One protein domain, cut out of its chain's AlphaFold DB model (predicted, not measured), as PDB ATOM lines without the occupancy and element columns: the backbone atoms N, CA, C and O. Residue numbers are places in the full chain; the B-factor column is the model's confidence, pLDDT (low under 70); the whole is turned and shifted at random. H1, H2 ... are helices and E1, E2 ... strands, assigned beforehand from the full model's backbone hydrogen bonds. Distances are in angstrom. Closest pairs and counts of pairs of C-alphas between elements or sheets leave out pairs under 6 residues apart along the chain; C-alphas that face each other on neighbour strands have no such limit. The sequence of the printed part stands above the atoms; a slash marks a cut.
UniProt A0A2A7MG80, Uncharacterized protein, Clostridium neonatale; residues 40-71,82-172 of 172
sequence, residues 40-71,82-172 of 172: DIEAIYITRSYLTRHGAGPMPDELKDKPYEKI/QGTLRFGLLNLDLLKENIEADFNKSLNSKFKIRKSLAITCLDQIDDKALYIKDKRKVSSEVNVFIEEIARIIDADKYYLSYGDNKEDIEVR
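This is residues 40 to 71 and 82 to 172 of the 172 residues of an uncharacterized protein of Clostridium neonatale (UniProt A0A2A7MG80). A twisted sheet of four strands, E1, E4, E7 and E8, has two helices over one face, H1 over E1 and E4 and H2 over E4 and E7, and its other face has no named helix on it. At one end of the sheet E1 turns sharply into the small sheet E2 and E3, while E5 of the hairpin E5 and E6 packs on both helices. The printed part has 123 residues, with two named helices and eight named strands in the order E1 E2 E3 H1 E4 E5 E6 H2 E7 E8; the large sheet runs E1 E4 E7 E8 and is mixed, and the class is mixed, helices and strands. The whole is compact, with a radius of gyration of the C-alphas of 15.0 A and spans of 45 by 34 by 30 A.

Start at the edge strand E1, residues 40 to 48, parallel to E4, residues 112 to 120; look for N 43 and O 114, 2.8 A apart. E1 runs on into E2, residues 51 to 53, at 82 degrees. E2 is antiparallel to E3, residues 86 to 88, with N 51 and O 88 at 2.9 A. H1, residues 92 to 106, is on the large sheet at a height of 9.9 A, along the strands at 26 degrees to E1 on the local plane. The hairpin of E5, residues 128 to 133, and E6, residues 136 to 141, has N 138 and O 131 at 2.8 A; the closest C-alphas of H1 and E5, Leu 92 and Lys 133, are 5.5 A apart. H2, residues 142 to 153, touches H1 with residues 149 to 153 alone, closest at the C-alphas of Lys 96 and Ile 153, 5.7 A, the same way at a steep tilt of 39 degrees. H2 is on the same face as H1, making two layers, helices on one face of a sheet. E7, residues 157 to 161, is parallel to E4, with N 119 and O 159 at 2.8 A, and forms a hairpin with E8, residues 169 to 171, with N 160 and O 170 at 2.8 A. Every O i to N i+4 pair is within hydrogen-bond range in H2, and 9 of 11 in H1.

Find C-alpha 40 at (210.290, 274.530, 352.165); E1 covers 26.0 A from there. H1 starts at C-alpha 92, (193.570, 286.364, 333.661), and covers 21.6 A; E4 covers 25.8 A and H2 16.5 A. E8 ends at C-alpha 171, (206.563, 292.262, 348.265).

The C-alphas farthest apart are those of Glu 69 and Lys 110, 45.4 A. Residues 72 to 81 are not printed, and C-alphas 71 and 82 stand 19.0 A apart across the cut. Of the links printed whole, none is long. Mean pLDDT of the printed part is 95.1, and no printed residue is under 70.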
ATOM      1  N   ASP A  40     211.346 273.591 352.478       92.50
ATOM      2  CA  ASP A  40     210.290 274.530 352.165       92.50
ATOM      3  C   ASP A  40     210.594 275.230 350.839       92.50
ATOM      4  O   ASP A  40     211.575 275.966 350.723       92.50
ATOM      5  N   ILE A  41     209.772 274.973 349.823       95.25
ATOM      6  CA  ILE A  41     210.023 275.409 348.448       95.25
ATOM      7  C   ILE A  41     209.007 276.477 348.057       95.25
ATOM      8  O   ILE A  41     207.806 276.321 348.271       95.25
ATOM      9  N   GLU A  42     209.479 277.553 347.435       97.06
ATOM     10  CA  GLU A  42     208.635 278.596 346.857       97.06
ATOM     11  C   GLU A  42     208.731 278.548 345.327       97.06
ATOM     12  O   GLU A  42     209.765 278.872 344.744       97.06
ATOM     13  N   ALA A  43     207.649 278.130 344.670       97.31
ATOM     14  CA  ALA A  43     207.524 278.177 343.221       97.31
ATOM     15  C   ALA A  43     206.962 279.543 342.806       97.31
ATOM     16  O   ALA A  43     205.764 279.807 342.957       97.31
ATOM     17  N   ILE A  44     207.833 280.411 342.287       98.06
ATOM     18  CA  ILE A  44     207.467 281.758 341.838       98.06
ATOM     19  C   ILE A  44     207.112 281.712 340.349       98.06
ATOM     20  O   ILE A  44     207.981 281.588 339.485       98.06
ATOM     21  N   TYR A  45     205.825 281.844 340.042       98.25
ATOM     22  CA  TYR A  45     205.345 282.047 338.679       98.25
ATOM     23  C   TYR A  45     205.532 283.509 338.292       98.25
ATOM     24  O   TYR A  45     205.272 284.396 339.095       98.25
ATOM     25  N   ILE A  46     205.966 283.781 337.063       98.06
ATOM     26  CA  ILE A  46     206.269 285.144 336.617       98.06
ATOM     27  C   ILE A  46     205.381 285.496 335.429       98.06
ATOM     28  O   ILE A  46     205.294 284.741 334.458       98.06
ATOM     29  N   THR A  47     204.753 286.665 335.487       97.88
ATOM     30  CA  THR A  47     204.011 287.252 334.373       97.88
ATOM     31  C   THR A  47     204.404 288.710 334.174       97.88
ATOM     32  O   THR A  47     204.695 289.432 335.127       97.88
ATOM     33  N   ARG A  48     204.381 289.166 332.921       96.88
ATOM     34  CA  ARG A  48     204.282 290.599 332.612       96.88
ATOM     35  C   ARG A  48     202.847 291.067 332.869       96.88
ATOM     36  O   ARG A  48     201.921 290.250 332.885       96.88
ATOM     37  N   SER A  49     202.656 292.371 333.028       97.38
ATOM     38  CA  SER A  49     201.341 293.022 333.118       97.38
ATOM     39  C   SER A  49     200.528 292.967 331.811       97.38
ATOM     40  O   SER A  49     199.335 293.265 331.799       97.38
ATOM     41  N   TYR A  50     201.155 292.546 330.712       97.00
ATOM     42  CA  TYR A  50     200.567 292.338 329.392       97.00
ATOM     43  C   TYR A  50     201.179 291.094 328.727       97.00
ATOM     44  O   TYR A  50     202.181 290.549 329.189       97.00
ATOM     45  N   LEU A  51     200.582 290.614 327.634       95.94
ATOM     46  CA  LEU A  51     201.064 289.431 326.929       95.94
ATOM     47  C   LEU A  51     202.021 289.822 325.800       95.94
ATOM     48  O   LEU A  51     201.768 290.746 325.031       95.94
ATOM     49  N   THR A  52     203.092 289.051 325.651       94.12
ATOM     50  CA  THR A  52     204.030 289.188 324.534       94.12
ATOM     51  C   THR A  52     204.360 287.836 323.935       94.12
ATOM     52  O   THR A  52     204.464 286.848 324.668       94.12
ATOM     53  N   ARG A  53     204.606 287.783 322.628       92.62
ATOM     54  CA  ARG A  53     205.028 286.557 321.949       92.62
ATOM     55  C   ARG A  53     206.003 286.849 320.808       92.62
ATOM     56  O   ARG A  53     205.809 287.785 320.044       92.62
ATOM     57  N   HIS A  54     206.998 285.977 320.649       88.94
ATOM     58  CA  HIS A  54     207.782 285.864 319.417       88.94
ATOM     59  C   HIS A  54     207.263 284.738 318.512       88.94
ATOM     60  O   HIS A  54     206.657 283.759 318.972       88.94
ATOM     61  N   GLY A  55     207.565 284.853 317.217       85.81
ATOM     62  CA  GLY A  55     207.240 283.849 316.205       85.81
ATOM     63  C   GLY A  55     205.755 283.784 315.833       85.81
ATOM     64  O   GLY A  55     204.918 284.513 316.358       85.81
ATOM     65  N   ALA A  56     205.423 282.879 314.911       86.25
ATOM     66  CA  ALA A  56     204.124 282.831 314.226       86.25
ATOM     67  C   ALA A  56     203.010 282.050 314.959       86.25
ATOM     68  O   ALA A  56     201.951 281.813 314.389       86.25
ATOM     69  N   GLY A  57     203.234 281.608 316.199       89.06
ATOM     70  CA  GLY A  57     202.260 280.766 316.902       89.06
ATOM     71  C   GLY A  57     200.989 281.499 317.347       89.06
ATOM     72  O   GLY A  57     200.977 282.730 317.392       89.06
ATOM     73  N   PRO A  58     199.927 280.772 317.736       92.12
ATOM     74  CA  PRO A  58     198.686 281.381 318.205       92.12
ATOM     75  C   PRO A  58     198.885 282.340 319.389       92.12
ATOM     76  O   PRO A  58     199.686 282.080 320.298       92.12
ATOM     77  N   MET A  59     198.123 283.435 319.366       92.69
ATOM     78  CA  MET A  59     198.051 284.459 320.409       92.69
ATOM     79  C   MET A  59     196.609 285.009 320.436       92.69
ATOM     80  O   MET A  59     196.294 285.900 319.655       92.69
ATOM     81  N   PRO A  60     195.703 284.428 321.247       85.62
ATOM     82  CA  PRO A  60     194.264 284.722 321.177       85.62
ATOM     83  C   PRO A  60     193.893 286.191 321.390       85.62
ATOM     84  O   PRO A  60     192.962 286.677 320.759       85.62
ATOM     85  N   ASP A  61     194.643 286.885 322.247       90.81
ATOM     86  CA  ASP A  61     194.383 288.269 322.651       90.81
ATOM     87  C   ASP A  61     195.400 289.243 322.035       90.81
ATOM     88  O   ASP A  61     195.777 290.240 322.654       90.81
ATOM     89  N   GLU A  62     195.894 288.914 320.836       95.06
ATOM     90  CA  GLU A  62     196.835 289.742 320.085       95.06
ATOM     91  C   GLU A  62     196.214 291.078 319.668       95.06
ATOM     92  O   GLU A  62     195.078 291.163 319.195       95.06
ATOM     93  N   LEU A  63     197.006 292.131 319.820       95.06
ATOM     94  CA  LEU A  63     196.708 293.479 319.382       95.06
ATOM     95  C   LEU A  63     197.562 293.829 318.168       95.06
ATOM     96  O   LEU A  63     198.661 293.311 317.978       95.06
ATOM     97  N   LYS A  64     197.057 294.764 317.361       92.50
ATOM     98  CA  LYS A  64     197.809 295.320 316.234       92.50
ATOM     99  C   LYS A  64     199.047 296.095 316.701       92.50
ATOM    100  O   LYS A  64     200.086 296.024 316.055       92.50
ATOM    101  N   ASP A  65     198.908 296.803 317.817       91.62
ATOM    102  CA  ASP A  65     199.905 297.697 318.395       91.62
ATOM    103  C   ASP A  65     200.091 297.378 319.891       91.62
ATOM    104  O   ASP A  65     199.367 296.555 320.463       91.62
ATOM    105  N   LYS A  66     201.077 298.011 320.536       94.38
ATOM    106  CA  LYS A  66     201.317 297.865 321.981       94.38
ATOM    107  C   LYS A  66     200.061 298.263 322.782       94.38
ATOM    108  O   LYS A  66     199.376 299.204 322.391       94.38
ATOM    109  N   PRO A  67     199.744 297.582 323.901       95.69
ATOM    110  CA  PRO A  67     198.578 297.922 324.715       95.69
ATOM    111  C   PRO A  67     198.731 299.231 325.497       95.69
ATOM    112  O   PRO A  67     197.707 299.797 325.876       95.69
ATOM    113  N   TYR A  68     199.969 299.672 325.739       96.56
ATOM    114  CA  TYR A  68     200.301 300.874 326.500       96.56
ATOM    115  C   TYR A  68     201.421 301.652 325.811       96.56
ATOM    116  O   TYR A  68     202.329 301.046 325.225       96.56
ATOM    117  N   GLU A  69     201.374 302.977 325.921       95.06
ATOM    118  CA  GLU A  69     202.363 303.877 325.316       95.06
ATOM    119  C   GLU A  69     203.714 303.806 326.042       95.06
ATOM    120  O   GLU A  69     204.764 303.865 325.403       95.06
ATOM    121  N   LYS A  70     203.702 303.590 327.365       95.44
ATOM    122  CA  LYS A  70     204.920 303.451 328.188       95.44
ATOM    123  C   LYS A  70     205.712 302.158 327.963       95.44
ATOM    124  O   LYS A  70     206.756 301.972 328.582       95.44
ATOM    125  N   ILE A  71     205.245 301.236 327.117       93.38
ATOM    126  CA  ILE A  71     206.013 300.021 326.821       93.38
ATOM    127  C   ILE A  71     207.252 300.392 326.007       93.38
ATOM    128  O   ILE A  71     207.191 300.611 324.791       93.38
ATOM    129  N   GLN A  82     213.194 285.159 315.194       74.38
ATOM    130  CA  GLN A  82     212.187 285.517 316.199       74.38
ATOM    131  C   GLN A  82     211.131 286.503 315.678       74.38
ATOM    132  O   GLN A  82     210.018 286.537 316.213       74.38
ATOM    133  N   GLY A  83     211.455 287.264 314.628       82.81
ATOM    134  CA  GLY A  83     210.623 288.351 314.118       82.81
ATOM    135  C   GLY A  83     210.555 289.534 315.085       82.81
ATOM    136  O   GLY A  83     211.406 289.690 315.964       82.81
ATOM    137  N   THR A  84     209.540 290.377 314.914       86.19
ATOM    138  CA  THR A  84     209.201 291.439 315.869       86.19
ATOM    139  C   THR A  84     208.379 290.879 317.026       86.19
ATOM    140  O   THR A  84     207.689 289.865 316.883       86.19
ATOM    141  N   LEU A  85     208.440 291.542 318.180       90.25
ATOM    142  CA  LEU A  85     207.600 291.193 319.319       90.25
ATOM    143  C   LEU A  85     206.128 291.483 318.989       90.25
ATOM    144  O   LEU A  85     205.794 292.563 318.503       90.25
ATOM    145  N   ARG A  86     205.257 290.506 319.241       93.50
ATOM    146  CA  ARG A  86     203.799 290.643 319.144       93.50
ATOM    147  C   ARG A  86     203.242 290.914 320.531       93.50
ATOM    148  O   ARG A  86     203.719 290.320 321.503       93.50
ATOM    149  N   PHE A  87     202.236 291.774 320.615       95.88
ATOM    150  CA  PHE A  87     201.659 292.232 321.875       95.88
ATOM    151  C   PHE A  87     200.203 291.809 322.003       95.88
ATOM    152  O   PHE A  87     199.501 291.636 321.014       95.88
ATOM    153  N   GLY A  88     199.752 291.643 323.239       96.62
ATOM    154  CA  GLY A  88     198.377 291.307 323.557       96.62
ATOM    155  C   GLY A  88     198.011 291.709 324.975       96.62
ATOM    156  O   GLY A  88     198.872 292.040 325.792       96.62
ATOM    157  N   LEU A  89     196.720 291.665 325.277       97.81
ATOM    158  CA  LEU A  89     196.243 291.895 326.640       97.81
ATOM    159  C   LEU A  89     196.549 290.679 327.519       97.81
ATOM    160  O   LEU A  89     196.496 289.539 327.053       97.81
ATOM    161  N   LEU A  90     196.857 290.908 328.799       97.88
ATOM    162  CA  LEU A  90     196.971 289.803 329.746       97.88
ATOM    163  C   LEU A  90     195.586 289.185 329.955       97.88
ATOM    164  O   LEU A  90     194.633 289.884 330.292       97.88
ATOM    165  N   ASN A  91     195.479 287.877 329.762       97.88
ATOM    166  CA  ASN A  91     194.250 287.131 329.980       97.88
ATOM    167  C   ASN A  91     194.320 286.406 331.320       97.88
ATOM    168  O   ASN A  91     195.107 285.472 331.476       97.88
ATOM    169  N   LEU A  92     193.517 286.859 332.285       97.88
ATOM    170  CA  LEU A  92     193.570 286.364 333.661       97.88
ATOM    171  C   LEU A  92     193.073 284.921 333.775       97.88
ATOM    172  O   LEU A  92     193.632 284.149 334.552       97.88
ATOM    173  N   ASP A  93     192.091 284.538 332.958       96.69
ATOM    174  CA  ASP A  93     191.558 283.173 332.932       96.69
ATOM    175  C   ASP A  93     192.626 282.200 332.413       96.69
ATOM    176  O   ASP A  93     192.882 281.155 333.010       96.69
ATOM    177  N   LEU A  94     193.307 282.580 331.326       96.50
ATOM    178  CA  LEU A  94     194.383 281.784 330.736       96.50
ATOM    179  C   LEU A  94     195.637 281.760 331.623       96.50
ATOM    180  O   LEU A  94     196.329 280.743 331.679       96.50
ATOM    181  N   LEU A  95     195.953 282.868 332.301       97.81
ATOM    182  CA  LEU A  95     197.045 282.927 333.273       97.81
ATOM    183  C   LEU A  95     196.798 281.925 334.404       97.81
ATOM    184  O   LEU A  95     197.677 281.112 334.689       97.81
ATOM    185  N   LYS A  96     195.589 281.941 334.982       97.88
ATOM    186  CA  LYS A  96     195.172 280.985 336.009       97.88
ATOM    187  C   LYS A  96     195.266 279.549 335.511       97.88
ATOM    188  O   LYS A  96     195.951 278.750 336.141       97.88
ATOM    189  N   GLU A  97     194.652 279.248 334.362       96.81
ATOM    190  CA  GLU A  97     194.678 277.914 333.743       96.81
ATOM    191  C   GLU A  97     196.118 277.395 333.622       96.81
ATOM    192  O   GLU A  97     196.409 276.262 334.001       96.81
ATOM    193  N   ASN A  98     197.038 278.229 333.125       96.75
ATOM    194  CA  ASN A  98     198.432 277.841 332.927       96.75
ATOM    195  C   ASN A  98     199.183 277.606 334.242       96.75
ATOM    196  O   ASN A  98     199.954 276.651 334.322       96.75
ATOM    197  N   ILE A  99     198.986 278.471 335.240       97.75
ATOM    198  CA  ILE A  99     199.638 278.334 336.548       97.75
ATOM    199  C   ILE A  99     199.124 277.084 337.260       97.75
ATOM    200  O   ILE A  99     199.926 276.290 337.737       97.75
ATOM    201  N   GLU A 100     197.808 276.871 337.301       97.25
ATOM    202  CA  GLU A 100     197.216 275.698 337.951       97.25
ATOM    203  C   GLU A 100     197.626 274.404 337.249       97.25
ATOM    204  O   GLU A 100     198.019 273.445 337.911       97.25
ATOM    205  N   ALA A 101     197.592 274.371 335.913       96.56
ATOM    206  CA  ALA A 101     197.994 273.192 335.154       96.56
ATOM    207  C   ALA A 101     199.454 272.794 335.413       96.56
ATOM    208  O   ALA A 101     199.758 271.602 335.449       96.56
ATOM    209  N   ASP A 102     200.353 273.765 335.589       97.31
ATOM    210  CA  ASP A 102     201.749 273.477 335.908       97.31
ATOM    211  C   ASP A 102     201.940 273.130 337.390       97.31
ATOM    212  O   ASP A 102     202.516 272.089 337.705       97.31
ATOM    213  N   PHE A 103     201.368 273.920 338.304       96.94
ATOM    214  CA  PHE A 103     201.480 273.698 339.747       96.94
ATOM    215  C   PHE A 103     200.903 272.347 340.175       96.94
ATOM    216  O   PHE A 103     201.486 271.672 341.024       96.94
ATOM    217  N   ASN A 104     199.815 271.894 339.546       95.94
ATOM    218  CA  ASN A 104     199.189 270.606 339.848       95.94
ATOM    219  C   ASN A 104     200.124 269.409 339.625       95.94
ATOM    220  O   ASN A 104     199.977 268.387 340.295       95.94
ATOM    221  N   LYS A 105     201.127 269.536 338.747       94.94
ATOM    222  CA  LYS A 105     202.154 268.501 338.546       94.94
ATOM    223  C   LYS A 105     203.024 268.300 339.789       94.94
ATOM    224  O   LYS A 105     203.593 267.229 339.970       94.94
ATOM    225  N   SER A 106     203.095 269.307 340.659       94.19
ATOM    226  CA  SER A 106     203.884 269.285 341.889       94.19
ATOM    227  C   SER A 106     203.170 268.669 343.092       94.19
ATOM    228  O   SER A 106     203.834 268.250 344.038       94.19
ATOM    229  N   LEU A 107     201.840 268.531 343.062       91.00
ATOM    230  CA  LEU A 107     201.057 268.112 344.234       91.00
ATOM    231  C   LEU A 107     201.401 266.700 344.730       91.00
ATOM    232  O   LEU A 107     201.331 266.424 345.924       91.00
ATOM    233  N   ASN A 108     201.822 265.813 343.826       89.75
ATOM    234  CA  ASN A 108     202.214 264.444 344.171       89.75
ATOM    235  C   ASN A 108     203.708 264.300 344.493       89.75
ATOM    236  O   ASN A 108     204.164 263.194 344.773       89.75
ATOM    237  N   SER A 109     204.465 265.400 344.476       91.12
ATOM    238  CA  SER A 109     205.924 265.376 344.608       91.12
ATOM    239  C   SER A 109     206.419 265.059 346.027       91.12
ATOM    240  O   SER A 109     207.591 264.750 346.222       91.12
ATOM    241  N   LYS A 110     205.535 265.109 347.034       92.00
ATOM    242  CA  LYS A 110     205.894 264.985 348.461       92.00
ATOM    243  C   LYS A 110     206.867 266.065 348.947       92.00
ATOM    244  O   LYS A 110     207.408 265.924 350.037       92.00
ATOM    245  N   PHE A 111     207.048 267.144 348.195       94.62
ATOM    246  CA  PHE A 111     207.680 268.360 348.689       94.62
ATOM    247  C   PHE A 111     206.625 269.314 349.241       94.62
ATOM    248  O   PHE A 111     205.492 269.372 348.751       94.62
ATOM    249  N   LYS A 112     207.012 270.113 350.233       93.69
ATOM    250  CA  LYS A 112     206.210 271.246 350.686       93.69
ATOM    251  C   LYS A 112     206.466 272.438 349.762       93.69
ATOM    252  O   LYS A 112     207.396 273.212 349.973       93.69
ATOM    253  N   ILE A 113     205.645 272.563 348.720       95.62
ATOM    254  CA  ILE A 113     205.777 273.617 347.707       95.62
ATOM    255  C   ILE A 113     204.653 274.636 347.882       95.62
ATOM    256  O   ILE A 113     203.471 274.301 347.808       95.62
ATOM    257  N   ARG A 114     205.040 275.892 348.085       96.06
ATOM    258  CA  ARG A 114     204.163 277.062 348.053       96.06
ATOM    259  C   ARG A 114     204.168 277.718 346.685       96.06
ATOM    260  O   ARG A 114     205.169 277.672 345.969       96.06
ATOM    261  N   LYS A 115     203.056 278.359 346.347       96.62
ATOM    262  CA  LYS A 115     202.870 279.053 345.071       96.62
ATOM    263  C   LYS A 115     202.928 280.553 345.316       96.62
ATOM    264  O   LYS A 115     202.130 281.079 346.085       96.62
ATOM    265  N   SER A 116     203.803 281.241 344.600       98.25
ATOM    266  CA  SER A 116     203.915 282.702 344.622       98.25
ATOM    267  C   SER A 116     203.835 283.258 343.204       98.25
ATOM    268  O   SER A 116     204.067 282.534 342.232       98.25
ATOM    269  N   LEU A 117     203.480 284.536 343.069       98.56
ATOM    270  CA  LEU A 117     203.347 285.192 341.769       98.56
ATOM    271  C   LEU A 117     204.174 286.475 341.721       98.56
ATOM    272  O   LEU A 117     204.048 287.331 342.587       98.56
ATOM    273  N   ALA A 118     204.961 286.645 340.667       98.44
ATOM    274  CA  ALA A 118     205.594 287.906 340.326       98.44
ATOM    275  C   ALA A 118     204.871 288.559 339.139       98.44
ATOM    276  O   ALA A 118     204.740 287.950 338.074       98.44
ATOM    277  N   ILE A 119     204.428 289.803 339.318       98.31
ATOM    278  CA  ILE A 119     203.851 290.646 338.270       98.31
ATOM    279  C   ILE A 119     204.887 291.715 337.923       98.31
ATOM    280  O   ILE A 119     205.282 292.515 338.767       98.31
ATOM    281  N   THR A 120     205.338 291.703 336.676       97.31
ATOM    282  CA  THR A 120     206.427 292.550 336.171       97.31
ATOM    283  C   THR A 120     205.917 293.569 335.160       97.31
ATOM    284  O   THR A 120     204.828 293.400 334.599       97.31
ATOM    285  N   CYS A 121     206.718 294.606 334.904       96.38
ATOM    286  CA  CYS A 121     206.387 295.691 333.977       96.38
ATOM    287  C   CYS A 121     205.125 296.469 334.396       96.38
ATOM    288  O   CYS A 121     204.305 296.834 333.549       96.38
ATOM    289  N   LEU A 122     204.904 296.666 335.702       97.12
ATOM    290  CA  LEU A 122     203.773 297.468 336.190       97.12
ATOM    291  C   LEU A 122     203.972 298.964 335.913       97.12
ATOM    292  O   LEU A 122     202.997 299.677 335.698       97.12
ATOM    293  N   ASP A 123     205.222 299.415 335.851       95.69
ATOM    294  CA  ASP A 123     205.649 300.753 335.424       95.69
ATOM    295  C   ASP A 123     205.273 301.087 333.976       95.69
ATOM    296  O   ASP A 123     205.059 302.250 333.631       95.69
ATOM    297  N   GLN A 124     205.139 300.056 333.143       96.31
ATOM    298  CA  GLN A 124     204.833 300.183 331.720       96.31
ATOM    299  C   GLN A 124     203.333 300.266 331.430       96.31
ATOM    300  O   GLN A 124     202.937 300.384 330.272       96.31
ATOM    301  N   ILE A 125     202.489 300.177 332.461       97.25
ATOM    302  CA  ILE A 125     201.064 300.467 332.334       97.25
ATOM    303  C   ILE A 125     200.884 301.991 332.322       97.25
ATOM    304  O   ILE A 125     201.530 302.726 333.079       97.25
ATOM    305  N   ASP A 126     199.988 302.478 331.465       95.06
ATOM    306  CA  ASP A 126     199.563 303.880 331.459       95.06
ATOM    307  C   ASP A 126     198.739 304.199 332.729       95.06
ATOM    308  O   ASP A 126     199.001 303.679 333.811       95.06
ATOM    309  N   ASP A 127     197.728 305.059 332.640       92.75
ATOM    310  CA  ASP A 127     196.898 305.384 333.807       92.75
ATOM    311  C   ASP A 127     195.995 304.211 334.224       92.75
ATOM    312  O   ASP A 127     195.631 304.072 335.390       92.75
ATOM    313  N   LYS A 128     195.628 303.341 333.271       97.31
ATOM    314  CA  LYS A 128     194.722 302.208 333.494       97.31
ATOM    315  C   LYS A 128     195.265 300.919 332.910       97.31
ATOM    316  O   LYS A 128     195.730 300.884 331.773       97.31
ATOM    317  N   ALA A 129     195.087 299.833 333.653       98.06
ATOM    318  CA  ALA A 129     195.346 298.490 333.169       98.06
ATOM    319  C   ALA A 129     194.224 298.037 332.223       98.06
ATOM    320  O   ALA A 129     193.037 298.229 332.499       98.06
ATOM    321  N   LEU A 130     194.607 297.403 331.118       98.12
ATOM    322  CA  LEU A 130     193.747 296.748 330.142       98.12
ATOM    323  C   LEU A 130     194.044 295.244 330.142       98.12
ATOM    324  O   LEU A 130     195.179 294.821 329.935       98.12
ATOM    325  N   TYR A 131     193.020 294.424 330.342       98.06
ATOM    326  CA  TYR A 131     193.183 292.972 330.455       98.06
ATOM    327  C   TYR A 131     191.920 292.230 330.016       98.06
ATOM    328  O   TYR A 131     190.869 292.839 329.801       98.06
ATOM    329  N   ILE A 132     192.031 290.913 329.857       98.25
ATOM    330  CA  ILE A 132     190.902 290.023 329.583       98.25
ATOM    331  C   ILE A 132     190.538 289.264 330.857       98.25
ATOM    332  O   ILE A 132     191.402 288.668 331.503       98.25
ATOM    333  N   LYS A 133     189.251 289.272 331.197       97.19
ATOM    334  CA  LYS A 133     188.658 288.473 332.272       97.19
ATOM    335  C   LYS A 133     187.256 288.046 331.858       97.19
ATOM    336  O   LYS A 133     186.523 288.845 331.272       97.19
ATOM    337  N   ASP A 134     186.888 286.800 332.131       95.75
ATOM    338  CA  ASP A 134     185.602 286.218 331.740       95.75
ATOM    339  C   ASP A 134     185.321 286.406 330.235       95.75
ATOM    340  O   ASP A 134     184.201 286.713 329.812       95.75
ATOM    341  N   LYS A 135     186.373 286.264 329.411       94.12
ATOM    342  CA  LYS A 135     186.361 286.496 327.948       94.12
ATOM    343  C   LYS A 135     185.962 287.916 327.519       94.12
ATOM    344  O   LYS A 135     185.528 288.122 326.384       94.12
ATOM    345  N   ARG A 136     186.080 288.907 328.403       96.56
ATOM    346  CA  ARG A 136     185.765 290.313 328.124       96.56
ATOM    347  C   ARG A 136     186.980 291.189 328.362       96.56
ATOM    348  O   ARG A 136     187.747 290.952 329.289       96.56
ATOM    349  N   LYS A 137     187.111 292.240 327.553       97.50
ATOM    350  CA  LYS A 137     188.078 293.307 327.801       97.50
ATOM    351  C   LYS A 137     187.607 294.155 328.979       97.50
ATOM    352  O   LYS A 137     186.475 294.635 328.984       97.50
ATOM    353  N   VAL A 138     188.491 294.343 329.947       98.06
ATOM    354  CA  VAL A 138     188.277 295.137 331.156       98.06
ATOM    355  C   VAL A 138     189.315 296.255 331.198       98.06
ATOM    356  O   VAL A 138     190.434 296.095 330.710       98.06
ATOM    357  N   SER A 139     188.915 297.400 331.752       98.00
ATOM    358  CA  SER A 139     189.801 298.514 332.077       98.00
ATOM    359  C   SER A 139     189.588 298.908 333.533       98.00
ATOM    360  O   SER A 139     188.442 299.088 333.950       98.00
ATOM    361  N   SER A 140     190.666 299.028 334.300       98.25
ATOM    362  CA  SER A 140     190.610 299.429 335.707       98.25
ATOM    363  C   SER A 140     191.882 300.159 336.135       98.25
ATOM    364  O   SER A 140     192.865 300.214 335.397       98.25
ATOM    365  N   GLU A 141     191.852 300.735 337.334       98.31
ATOM    366  CA  GLU A 141     193.055 301.251 337.990       98.31
ATOM    367  C   GLU A 141     194.052 300.111 338.249       98.31
ATOM    368  O   GLU A 141     193.653 298.977 338.531       98.31
ATOM    369  N   VAL A 142     195.352 300.411 338.213       97.38
ATOM    370  CA  VAL A 142     196.422 299.401 338.346       97.38
ATOM    371  C   VAL A 142     196.296 298.581 339.636       97.38
ATOM    372  O   VAL A 142     196.430 297.360 339.603       97.38
ATOM    373  N   ASN A 143     195.956 299.217 340.761       96.75
ATOM    374  CA  ASN A 143     195.759 298.509 342.032       96.75
ATOM    375  C   ASN A 143     194.587 297.520 341.973       96.75
ATOM    376  O   ASN A 143     194.718 296.398 342.452       96.75
ATOM    377  N   VAL A 144     193.480 297.890 341.320       98.06
ATOM    378  CA  VAL A 144     192.330 296.991 341.139       98.06
ATOM    379  C   VAL A 144     192.730 295.803 340.267       98.06
ATOM    380  O   VAL A 144     192.386 294.671 340.576       98.06
ATOM    381  N   PHE A 145     193.496 296.029 339.199       98.38
ATOM    382  CA  PHE A 145     194.035 294.948 338.369       98.38
ATOM    383  C   PHE A 145     194.922 293.970 339.159       98.38
ATOM    384  O   PHE A 145     194.757 292.756 339.023       98.38
ATOM    385  N   ILE A 146     195.807 294.476 340.023       97.88
ATOM    386  CA  ILE A 146     196.650 293.645 340.897       97.88
ATOM    387  C   ILE A 146     195.785 292.835 341.876       97.88
ATOM    388  O   ILE A 146     195.994 291.632 342.025       97.88
ATOM    389  N   GLU A 147     194.782 293.457 342.499       97.38
ATOM    390  CA  GLU A 147     193.841 292.780 343.403       97.38
ATOM    391  C   GLU A 147     193.010 291.702 342.690       97.38
ATOM    392  O   GLU A 147     192.763 290.632 343.247       97.38
ATOM    393  N   GLU A 148     192.593 291.950 341.444       97.69
ATOM    394  CA  GLU A 148     191.901 290.958 340.616       97.69
ATOM    395  C   GLU A 148     192.791 289.742 340.335       97.69
ATOM    396  O   GLU A 148     192.332 288.609 340.491       97.69
ATOM    397  N   ILE A 149     194.058 289.963 339.963       97.69
ATOM    398  CA  ILE A 149     195.031 288.880 339.782       97.69
ATOM    399  C   ILE A 149     195.189 288.102 341.086       97.69
ATOM    400  O   ILE A 149     195.085 286.875 341.073       97.69
ATOM    401  N   ALA A 150     195.394 288.801 342.203       97.00
ATOM    402  CA  ALA A 150     195.610 288.161 343.490       97.00
ATOM    403  C   ALA A 150     194.426 287.271 343.895       97.00
ATOM    404  O   ALA A 150     194.602 286.125 344.306       97.00
ATOM    405  N   ARG A 151     193.198 287.751 343.680       96.50
ATOM    406  CA  ARG A 151     191.985 286.981 343.974       96.50
ATOM    407  C   ARG A 151     191.829 285.740 343.098       96.50
ATOM    408  O   ARG A 151     191.296 284.733 343.551       96.50
ATOM    409  N   ILE A 152     192.208 285.828 341.824       96.06
ATOM    410  CA  ILE A 152     192.001 284.749 340.849       96.06
ATOM    411  C   ILE A 152     193.077 283.668 340.985       96.06
ATOM    412  O   ILE A 152     192.752 282.481 340.878       96.06
ATOM    413  N   ILE A 153     194.333 284.081 341.186       96.00
ATOM    414  CA  ILE A 153     195.488 283.184 341.259       96.00
ATOM    415  C   ILE A 153     195.621 282.545 342.637       96.00
ATOM    416  O   ILE A 153     196.037 281.389 342.685       96.00
ATOM    417  N   ASP A 154     195.253 283.247 343.715       95.25
ATOM    418  CA  ASP A 154     195.296 282.733 345.091       95.25
ATOM    419  C   ASP A 154     196.679 282.148 345.435       95.25
ATOM    420  O   ASP A 154     196.864 280.942 345.624       95.25
ATOM    421  N   ALA A 155     197.699 283.001 345.331       96.62
ATOM    422  CA  ALA A 155     199.085 282.715 345.686       96.62
ATOM    423  C   ALA A 155     199.420 283.204 347.104       96.62
ATOM    424  O   ALA A 155     198.837 284.171 347.591       96.62
ATOM    425  N   ASP A 156     200.412 282.565 347.729       96.38
ATOM    426  CA  ASP A 156     200.851 282.834 349.104       96.38
ATOM    427  C   ASP A 156     201.594 284.170 349.251       96.38
ATOM    428  O   ASP A 156     201.626 284.746 350.335       96.38
ATOM    429  N   LYS A 157     202.243 284.628 348.173       97.38
ATOM    430  CA  LYS A 157     202.984 285.896 348.109       97.38
ATOM    431  C   LYS A 157     202.928 286.496 346.713       97.38
ATOM    432  O   LYS A 157     202.911 285.752 345.721       97.38
ATOM    433  N   TYR A 158     203.015 287.820 346.658       97.94
ATOM    434  CA  TYR A 158     203.082 288.598 345.430       97.94
ATOM    435  C   TYR A 158     204.340 289.463 345.389       97.94
ATOM    436  O   TYR A 158     204.642 290.198 346.324       97.94
ATOM    437  N   TYR A 159     205.051 289.407 344.267       98.31
ATOM    438  CA  TYR A 159     206.180 290.283 343.963       98.31
ATOM    439  C   TYR A 159     205.761 291.236 342.845       98.31
ATOM    440  O   TYR A 159     205.412 290.796 341.750       98.31
ATOM    441  N   LEU A 160     205.761 292.535 343.109       98.25
ATOM    442  CA  LEU A 160     205.302 293.566 342.182       98.25
ATOM    443  C   LEU A 160     206.512 294.375 341.721       98.25
ATOM    444  O   LEU A 160     207.165 295.013 342.539       98.25
ATOM    445  N   SER A 161     206.832 294.321 340.430       97.31
ATOM    446  CA  SER A 161     207.979 295.027 339.845       97.31
ATOM    447  C   SER A 161     207.515 296.241 339.040       97.31
ATOM    448  O   SER A 161     206.704 296.115 338.114       97.31
ATOM    449  N   TYR A 162     208.068 297.397 339.410       96.12
ATOM    450  CA  TYR A 162     207.815 298.724 338.836       96.12
ATOM    451  C   TYR A 162     209.062 299.305 338.145       96.12
ATOM    452  O   TYR A 162     209.232 300.519 338.079       96.12
ATOM    453  N   GLY A 163     209.965 298.445 337.682       92.88
ATOM    454  CA  GLY A 163     211.221 298.865 337.076       92.88
ATOM    455  C   GLY A 163     212.192 297.710 336.880       92.88
ATOM    456  O   GLY A 163     211.869 296.542 337.136       92.88
ATOM    457  N   ASP A 164     213.385 298.047 336.400       89.50
ATOM    458  CA  ASP A 164     214.472 297.119 336.100       89.50
ATOM    459  C   ASP A 164     215.456 296.927 337.267       89.50
ATOM    460  O   ASP A 164     216.303 296.029 337.209       89.50
ATOM    461  N   ASN A 165     215.318 297.698 338.355       91.12
ATOM    462  CA  ASN A 165     216.190 297.600 339.521       91.12
ATOM    463  C   ASN A 165     215.560 296.769 340.639       91.12
ATOM    464  O   ASN A 165     214.347 296.674 340.807       91.12
ATOM    465  N   LYS A 166     216.421 296.182 341.476       88.88
ATOM    466  CA  LYS A 166     215.995 295.387 342.638       88.88
ATOM    467  C   LYS A 166     215.138 296.195 343.623       88.88
ATOM    468  O   LYS A 166     214.276 295.624 344.283       88.88
ATOM    469  N   GLU A 167     215.424 297.485 343.760       93.00
ATOM    470  CA  GLU A 167     214.702 298.397 344.654       93.00
ATOM    471  C   GLU A 167     213.280 298.722 344.175       93.00
ATOM    472  O   GLU A 167     212.447 299.102 344.992       93.00
ATOM    473  N   ASP A 168     212.972 298.446 342.903       92.94
ATOM    474  CA  ASP A 168     211.652 298.653 342.299       92.94
ATOM    475  C   ASP A 168     210.698 297.463 342.527       92.94
ATOM    476  O   ASP A 168     209.660 297.351 341.866       92.94
ATOM    477  N   ILE A 169     211.057 296.538 343.426       95.19
ATOM    478  CA  ILE A 169     210.265 295.351 343.757       95.19
ATOM    479  C   ILE A 169     209.593 295.530 345.118       95.19
ATOM    480  O   ILE A 169     210.249 295.570 346.159       95.19
ATOM    481  N   GLU A 170     208.265 295.537 345.113       96.44
ATOM    482  CA  GLU A 170     207.432 295.477 346.310       96.44
ATOM    483  C   GLU A 170     206.993 294.027 346.579       96.44
ATOM    484  O   GLU A 170     206.608 293.305 345.660       96.44
ATOM    485  N   VAL A 171     207.032 293.593 347.843       94.56
ATOM    486  CA  VAL A 171     206.563 292.262 348.265       94.56
ATOM    487  C   VAL A 171     205.295 292.420 349.097       94.56
ATOM    488  O   VAL A 171     205.306 293.163 350.080       94.56
ATOM    489  N   ARG A 172     204.224 291.724 348.707       88.19
ATOM    490  CA  ARG A 172     202.920 291.708 349.384       88.19
ATOM    491  C   ARG A 172     202.489 290.298 349.767       88.19
ATOM    492  O   ARG A 172     202.784 289.351 348.998       88.19
TER     493      ARG A 172